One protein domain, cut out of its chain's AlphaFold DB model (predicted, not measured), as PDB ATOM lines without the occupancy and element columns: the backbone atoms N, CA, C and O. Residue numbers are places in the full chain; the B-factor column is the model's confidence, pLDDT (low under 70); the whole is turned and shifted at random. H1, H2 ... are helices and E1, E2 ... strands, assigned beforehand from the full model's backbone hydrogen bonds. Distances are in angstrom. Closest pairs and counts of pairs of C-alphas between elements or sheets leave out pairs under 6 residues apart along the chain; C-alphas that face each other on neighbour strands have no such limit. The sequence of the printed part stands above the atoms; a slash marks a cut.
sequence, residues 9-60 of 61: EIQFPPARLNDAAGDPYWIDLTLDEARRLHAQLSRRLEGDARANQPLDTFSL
ATOM      1  N   GLU A   9      13.912 -41.696 -37.104       91.75
ATOM      2  CA  GLU A   9      13.803 -42.519 -38.306       91.75
ATOM      3  C   GLU A   9      12.795 -41.877 -39.261       91.75
ATOM      4  O   GLU A   9      11.683 -41.550 -38.851       91.75
ATOM      5  N   ILE A  10      13.175 -41.704 -40.529       92.94
ATOM      6  CA  ILE A  10      12.281 -41.176 -41.564       92.94
ATOM      7  C   ILE A  10      11.776 -42.345 -42.407       92.94
ATOM      8  O   ILE A  10      12.565 -43.038 -43.050       92.94
ATOM      9  N   GLN A  11      10.464 -42.558 -42.399       93.69
ATOM     10  CA  GLN A  11       9.779 -43.571 -43.195       93.69
ATOM     11  C   GLN A  11       9.093 -42.913 -44.389       93.69
ATOM     12  O   GLN A  11       8.437 -41.883 -44.246       93.69
ATOM     13  N   PHE A  12       9.250 -43.509 -45.566       94.06
ATOM     14  CA  PHE A  12       8.714 -42.984 -46.818       94.06
ATOM     15  C   PHE A  12       8.418 -44.124 -47.802       94.06
ATOM     16  O   PHE A  12       9.068 -45.173 -47.733       94.06
ATOM     17  N   PRO A  13       7.449 -43.955 -48.718       91.88
ATOM     18  CA  PRO A  13       7.184 -44.945 -49.754       91.88
ATOM     19  C   PRO A  13       8.361 -45.035 -50.745       91.88
ATOM     20  O   PRO A  13       9.004 -44.019 -51.012       91.88
ATOM     21  N   PRO A  14       8.616 -46.203 -51.372       89.88
ATOM     22  CA  PRO A  14       9.747 -46.381 -52.293       89.88
ATOM     23  C   PRO A  14       9.796 -45.363 -53.439       89.88
ATOM     24  O   PRO A  14      10.875 -44.978 -53.864       89.88
ATOM     25  N   ALA A  15       8.638 -44.873 -53.892       89.81
ATOM     26  CA  ALA A  15       8.534 -43.871 -54.953       89.81
ATOM     27  C   ALA A  15       9.152 -42.500 -54.604       89.81
ATOM     28  O   ALA A  15       9.353 -41.686 -55.498       89.81
ATOM     29  N   ARG A  16       9.431 -42.226 -53.322       90.75
ATOM     30  CA  ARG A  16      10.121 -41.004 -52.867       90.75
ATOM     31  C   ARG A  16      11.643 -41.124 -52.926       90.75
ATOM     32  O   ARG A  16      12.319 -40.108 -52.795       90.75
ATOM     33  N   LEU A  17      12.177 -42.339 -53.072       91.00
ATOM     34  CA  LEU A  17      13.610 -42.548 -53.217       91.00
ATOM     35  C   LEU A  17      14.034 -42.081 -54.607       91.00
ATOM     36  O   LEU A  17      13.586 -42.624 -55.613       91.00
ATOM     37  N   ASN A  18      14.914 -41.091 -54.657       86.75
ATOM     38  CA  ASN A  18      15.560 -40.683 -55.888       86.75
ATOM     39  C   ASN A  18      16.930 -41.362 -55.966       86.75
ATOM     40  O   ASN A  18      17.906 -40.932 -55.347       86.75
ATOM     41  N   ASP A  19      16.962 -42.470 -56.698       84.44
ATOM     42  CA  ASP A  19      18.148 -43.280 -56.971       84.44
ATOM     43  C   ASP A  19      18.706 -43.065 -58.389       84.44
ATOM     44  O   ASP A  19      19.780 -43.565 -58.728       84.44
ATOM     45  N   ALA A  20      18.017 -42.263 -59.206       81.31
ATOM     46  CA  ALA A  20      18.341 -42.035 -60.611       81.31
ATOM     47  C   ALA A  20      19.667 -41.286 -60.827       81.31
ATOM     48  O   ALA A  20      20.267 -41.386 -61.897       81.31
ATOM     49  N   ALA A  21      20.135 -40.537 -59.830       74.19
ATOM     50  CA  ALA A  21      21.385 -39.787 -59.908       74.19
ATOM     51  C   ALA A  21      22.621 -40.557 -59.416       74.19
ATOM     52  O   ALA A  21      23.734 -40.029 -59.473       74.19
ATOM     53  N   GLY A  22      22.439 -41.802 -58.970       76.25
ATOM     54  CA  GLY A  22      23.491 -42.592 -58.342       76.25
ATOM     55  C   GLY A  22      23.714 -42.237 -56.870       76.25
ATOM     56  O   GLY A  22      23.049 -41.377 -56.303       76.25
ATOM     57  N   ASP A  23      24.635 -42.957 -56.235       81.50
ATOM     58  CA  ASP A  23      24.954 -42.813 -54.810       81.50
ATOM     59  C   ASP A  23      25.637 -41.452 -54.526       81.50
ATOM     60  O   ASP A  23      26.608 -41.116 -55.216       81.50
ATOM     61  N   PRO A  24      25.180 -40.666 -53.524       83.62
ATOM     62  CA  PRO A  24      24.141 -40.973 -52.532       83.62
ATOM     63  C   PRO A  24      22.704 -40.781 -53.022       83.62
ATOM     64  O   PRO A  24      22.383 -39.796 -53.677       83.62
ATOM     65  N   TYR A  25      21.812 -41.675 -52.588       87.44
ATOM     66  CA  TYR A  25      20.370 -41.521 -52.793       87.44
ATOM     67  C   TYR A  25      19.800 -40.385 -51.940       87.44
ATOM     68  O   TYR A  25      20.209 -40.193 -50.789       87.44
ATOM     69  N   TRP A  26      18.801 -39.680 -52.466       88.88
ATOM     70  CA  TRP A  26      18.088 -38.636 -51.731       88.88
ATOM     71  C   TRP A  26      16.578 -38.857 -51.722       88.88
ATOM     72  O   TRP A  26      16.030 -39.644 -52.488       88.88
ATOM     73  N   ILE A  27      15.911 -38.157 -50.808       91.31
ATOM     74  CA  ILE A  27      14.456 -38.042 -50.744       91.31
ATOM     75  C   ILE A  27      14.094 -36.568 -50.848       91.31
ATOM     76  O   ILE A  27      14.714 -35.726 -50.194       91.31
ATOM     77  N   ASP A  28      13.088 -36.256 -51.654       89.81
ATOM     78  CA  ASP A  28      12.595 -34.892 -51.780       89.81
ATOM     79  C   ASP A  28      11.548 -34.608 -50.699       89.81
ATOM     80  O   ASP A  28      10.569 -35.348 -50.531       89.81
ATOM     81  N   LEU A  29      11.757 -33.509 -49.973       93.00
ATOM     82  CA  LEU A  29      10.803 -32.975 -49.011       93.00
ATOM     83  C   LEU A  29      10.073 -31.787 -49.623       93.00
ATOM     84  O   LEU A  29      10.684 -30.832 -50.106       93.00
ATOM     85  N   THR A  30       8.752 -31.799 -49.524       94.81
ATOM     86  CA  THR A  30       7.957 -30.586 -49.696       94.81
ATOM     87  C   THR A  30       8.259 -29.598 -48.565       94.81
ATOM     88  O   THR A  30       8.736 -29.959 -47.486       94.81
ATOM     89  N   LEU A  31       7.932 -28.322 -48.782       96.38
ATOM     90  CA  LEU A  31       8.095 -27.288 -47.756       96.38
ATOM     91  C   LEU A  31       7.325 -27.614 -46.463       96.38
ATOM     92  O   LEU A  31       7.804 -27.310 -45.370       96.38
ATOM     93  N   ASP A  32       6.140 -28.213 -46.581       96.75
ATOM     94  CA  ASP A  32       5.340 -28.625 -45.424       96.75
ATOM     95  C   ASP A  32       6.031 -29.740 -44.631       96.75
ATOM     96  O   ASP A  32       6.225 -29.621 -43.421       96.75
ATOM     97  N   GLU A  33       6.492 -30.784 -45.319       96.06
ATOM     98  CA  GLU A  33       7.211 -31.897 -44.698       96.06
ATOM     99  C   GLU A  33       8.487 -31.422 -44.002       96.06
ATOM    100  O   GLU A  33       8.738 -31.797 -42.856       96.06
ATOM    101  N   ALA A  34       9.248 -30.530 -44.640       95.88
ATOM    102  CA  ALA A  34      10.438 -29.936 -44.043       95.88
ATOM    103  C   ALA A  34      10.111 -29.158 -42.754       95.88
ATOM    104  O   ALA A  34      10.823 -29.275 -41.756       95.88
ATOM    105  N   ARG A  35       9.005 -28.401 -42.734       97.38
ATOM    106  CA  ARG A  35       8.545 -27.678 -41.535       97.38
ATOM    107  C   ARG A  35       8.112 -28.624 -40.419       97.38
ATOM    108  O   ARG A  35       8.460 -28.386 -39.262       97.38
ATOM    109  N   ARG A  36       7.381 -29.695 -40.746       96.19
ATOM    110  CA  ARG A  36       6.954 -30.706 -39.768       96.19
ATOM    111  C   ARG A  36       8.147 -31.452 -39.173       96.19
ATOM    112  O   ARG A  36       8.218 -31.588 -37.951       96.19
ATOM    113  N   LEU A  37       9.105 -31.849 -40.013       95.12
ATOM    114  CA  LEU A  37      10.350 -32.480 -39.581       95.12
ATOM    115  C   LEU A  37      11.142 -31.553 -38.653       95.12
ATOM    116  O   LEU A  37      11.536 -31.964 -37.562       95.12
ATOM    117  N   HIS A  38      11.313 -30.285 -39.039       95.12
ATOM    118  CA  HIS A  38      11.982 -29.283 -38.211       95.12
ATOM    119  C   HIS A  38      11.311 -29.143 -36.837       95.12
ATOM    120  O   HIS A  38      11.980 -29.246 -35.815       95.12
ATOM    121  N   ALA A  39       9.984 -28.991 -36.788       94.50
ATOM    122  CA  ALA A  39       9.255 -28.848 -35.527       94.50
ATOM    123  C   ALA A  39       9.352 -30.087 -34.618       94.50
ATOM    124  O   ALA A  39       9.303 -29.968 -33.391       94.50
ATOM    125  N   GLN A  40       9.451 -31.293 -35.181       92.12
ATOM    126  CA  GLN A  40       9.681 -32.506 -34.395       92.12
ATOM    127  C   GLN A  40      11.110 -32.550 -33.845       92.12
ATOM    128  O   GLN A  40      11.288 -32.781 -32.651       92.12
ATOM    129  N   LEU A  41      12.105 -32.245 -34.681       91.88
ATOM    130  CA  LEU A  41      13.509 -32.192 -34.279       91.88
ATOM    131  C   LEU A  41      13.758 -31.146 -33.189       91.88
ATOM    132  O   LEU A  41      14.366 -31.479 -32.177       91.88
ATOM    133  N   SER A  42      13.248 -29.919 -33.342       92.19
ATOM    134  CA  SER A  42      13.400 -28.867 -32.328       92.19
ATOM    135  C   SER A  42      12.862 -29.325 -30.974       92.19
ATOM    136  O   SER A  42      13.598 -29.317 -29.992       92.19
ATOM    137  N   ARG A  43      11.633 -29.858 -30.930       88.56
ATOM    138  CA  ARG A  43      11.042 -30.391 -29.688       88.56
ATOM    139  C   ARG A  43      11.880 -31.511 -29.072       88.56
ATOM    140  O   ARG A  43      12.032 -31.573 -27.854       88.56
ATOM    141  N   ARG A  44      12.423 -32.401 -29.907       84.44
ATOM    142  CA  ARG A  44      13.224 -33.548 -29.466       84.44
ATOM    143  C   ARG A  44      14.584 -33.146 -28.889       84.44
ATOM    144  O   ARG A  44      15.111 -33.884 -28.055       84.44
ATOM    145  N   LEU A  45      15.140 -32.027 -29.349       85.81
ATOM    146  CA  LEU A  45      16.443 -31.501 -28.934       85.81
ATOM    147  C   LEU A  45      16.346 -30.491 -27.781       85.81
ATOM    148  O   LEU A  45      17.299 -30.351 -27.024       85.81
ATOM    149  N   GLU A  46      15.213 -29.801 -27.641       87.12
ATOM    150  CA  GLU A  46      14.921 -28.912 -26.508       87.12
ATOM    151  C   GLU A  46      14.562 -29.693 -25.234       87.12
ATOM    152  O   GLU A  46      14.855 -29.249 -24.124       87.12
ATOM    153  N   GLY A  47      13.938 -30.867 -25.379       71.94
ATOM    154  CA  GLY A  47      13.769 -31.811 -24.279       71.94
ATOM    155  C   GLY A  47      15.108 -32.439 -23.899       71.94
ATOM    156  O   GLY A  47      15.912 -32.731 -24.777       71.94
ATOM    157  N   ASP A  48      15.333 -32.669 -22.601       64.50
ATOM    158  CA  ASP A  48      16.525 -33.314 -22.034       64.50
ATOM    159  C   ASP A  48      16.702 -34.719 -22.647       64.50
ATOM    160  O   ASP A  48      16.176 -35.723 -22.158       64.50
ATOM    161  N   ALA A  49      17.337 -34.753 -23.817       61.28
ATOM    162  CA  ALA A  49      17.392 -35.861 -24.748       61.28
ATOM    163  C   ALA A  49      18.183 -37.011 -24.127       61.28
ATOM    164  O   ALA A  49      19.390 -37.150 -24.320       61.28
ATOM    165  N   ARG A  50      17.503 -37.856 -23.355       64.00
ATOM    166  CA  ARG A  50      18.149 -38.986 -22.690       64.00
ATOM    167  C   ARG A  50      18.589 -40.005 -23.731       64.00
ATOM    168  O   ARG A  50      17.833 -40.361 -24.634       64.00
ATOM    169  N   ALA A  51      19.789 -40.547 -23.540       59.12
ATOM    170  CA  ALA A  51      20.372 -41.583 -24.395       59.12
ATOM    171  C   ALA A  51      19.509 -42.863 -24.519       59.12
ATOM    172  O   ALA A  51      19.751 -43.668 -25.414       59.12
ATOM    173  N   ASN A  52      18.497 -43.030 -23.654       64.06
ATOM    174  CA  ASN A  52      17.570 -44.168 -23.620       64.06
ATOM    175  C   ASN A  52      16.120 -43.809 -24.003       64.06
ATOM    176  O   ASN A  52      15.197 -44.552 -23.671       64.06
ATOM    177  N   GLN A  53      15.879 -42.669 -24.648       71.62
ATOM    178  CA  GLN A  53      14.540 -42.332 -25.131       71.62
ATOM    179  C   GLN A  53      14.194 -43.170 -26.380       71.62
ATOM    180  O   GLN A  53      15.098 -43.450 -27.173       71.62
ATOM    181  N   PRO A  54      12.927 -43.594 -26.563       76.88
ATOM    182  CA  PRO A  54      12.507 -44.292 -27.775       76.88
ATOM    183  C   PRO A  54      12.805 -43.471 -29.036       76.88
ATOM    184  O   PRO A  54      12.835 -42.240 -28.999       76.88
ATOM    185  N   LEU A  55      13.059 -44.183 -30.135       80.81
ATOM    186  CA  LEU A  55      13.279 -43.598 -31.452       80.81
ATOM    187  C   LEU A  55      12.001 -42.917 -31.936       80.81
ATOM    188  O   LEU A  55      10.955 -43.563 -31.995       80.81
ATOM    189  N   ASP A  56      12.101 -41.648 -32.320       86.69
ATOM    190  CA  ASP A  56      10.990 -40.969 -32.973       86.69
ATOM    191  C   ASP A  56      10.898 -41.418 -34.431       86.69
ATOM    192  O   ASP A  56      11.903 -41.506 -35.138       86.69
ATOM    193  N   THR A  57       9.680 -41.665 -34.901       90.69
ATOM    194  CA  THR A  57       9.407 -41.924 -36.315       90.69
ATOM    195  C   THR A  57       8.776 -40.684 -36.941       90.69
ATOM    196  O   THR A  57       7.848 -40.095 -36.380       90.69
ATOM    197  N   PHE A  58       9.275 -40.296 -38.111       93.31
ATOM    198  CA  PHE A  58       8.681 -39.290 -38.981       93.31
ATOM    199  C   PHE A  58       8.251 -39.944 -40.289       93.31
ATOM    200  O   PHE A  58       9.075 -40.527 -40.990       93.31
ATOM    201  N   SER A  59       6.967 -39.852 -40.621       93.62
ATOM    202  CA  SER A  59       6.409 -40.462 -41.826       93.62
ATOM    203  C   SER A  59       6.125 -39.402 -42.887       93.62
ATOM    204  O   SER A  59       5.464 -38.395 -42.614       93.62
ATOM    205  N   LEU A  60       6.628 -39.651 -44.092       91.88
ATOM    206  CA  LEU A  60       6.278 -38.934 -45.314       91.88
ATOM    207  C   LEU A  60       5.139 -39.681 -46.010       91.88
ATOM    208  O   LEU A  60       5.186 -40.910 -46.098       91.88
TER     209      LEU A  60
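AT A GLANCE: This is residues 9 to 60 of the 61 residues of an uncharacterized protein of Caballeronia insecticola (UniProt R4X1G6). One helix, H1, lies loosely over strand E2 of a tiny parallel two-stranded sheet, E1 and E2; a long loop, residues 12 to 30, reaches out at one end, and residues 45 to 52 stick out at the other. The printed part has 52 residues, under half in named elements, in the order E1, H1, E2; the class is mixed, helices and strands. It is loose, with a radius of gyration of the C-alphas of 13.5 A, and elongated, 40 by 23 by 16 A.

IN THESE COORDINATES: E1 is residues 9 to 11, from C-alpha 9 at (13.803, -42.519, -38.306). H1 is residues 31 to 46, 22.4 A long. E2 is residues 56 to 59, 10.0 A long, ending at C-alpha 59 at (6.409, -40.462, -41.826).

HOW THE PARTS SIT: E1 and E2 are parallel neighbours at 21 degrees; N 9 and O 56 are 2.8 A apart, within hydrogen-bond range. E1, H1 and E2 form a strand-helix-strand unit, two parallel strands joined through a helix, with a left-handed crossover. The closest C-alphas of H1 and E2, Leu 37 and Phe 58, are 7.0 A apart. In H1 every O i to N i+4 pair is within hydrogen-bond range.

THE WHOLE: The printed part has no cut. The link E1 to H1 is long, 19 residues. Residues 48 to 52 have pLDDT under 70.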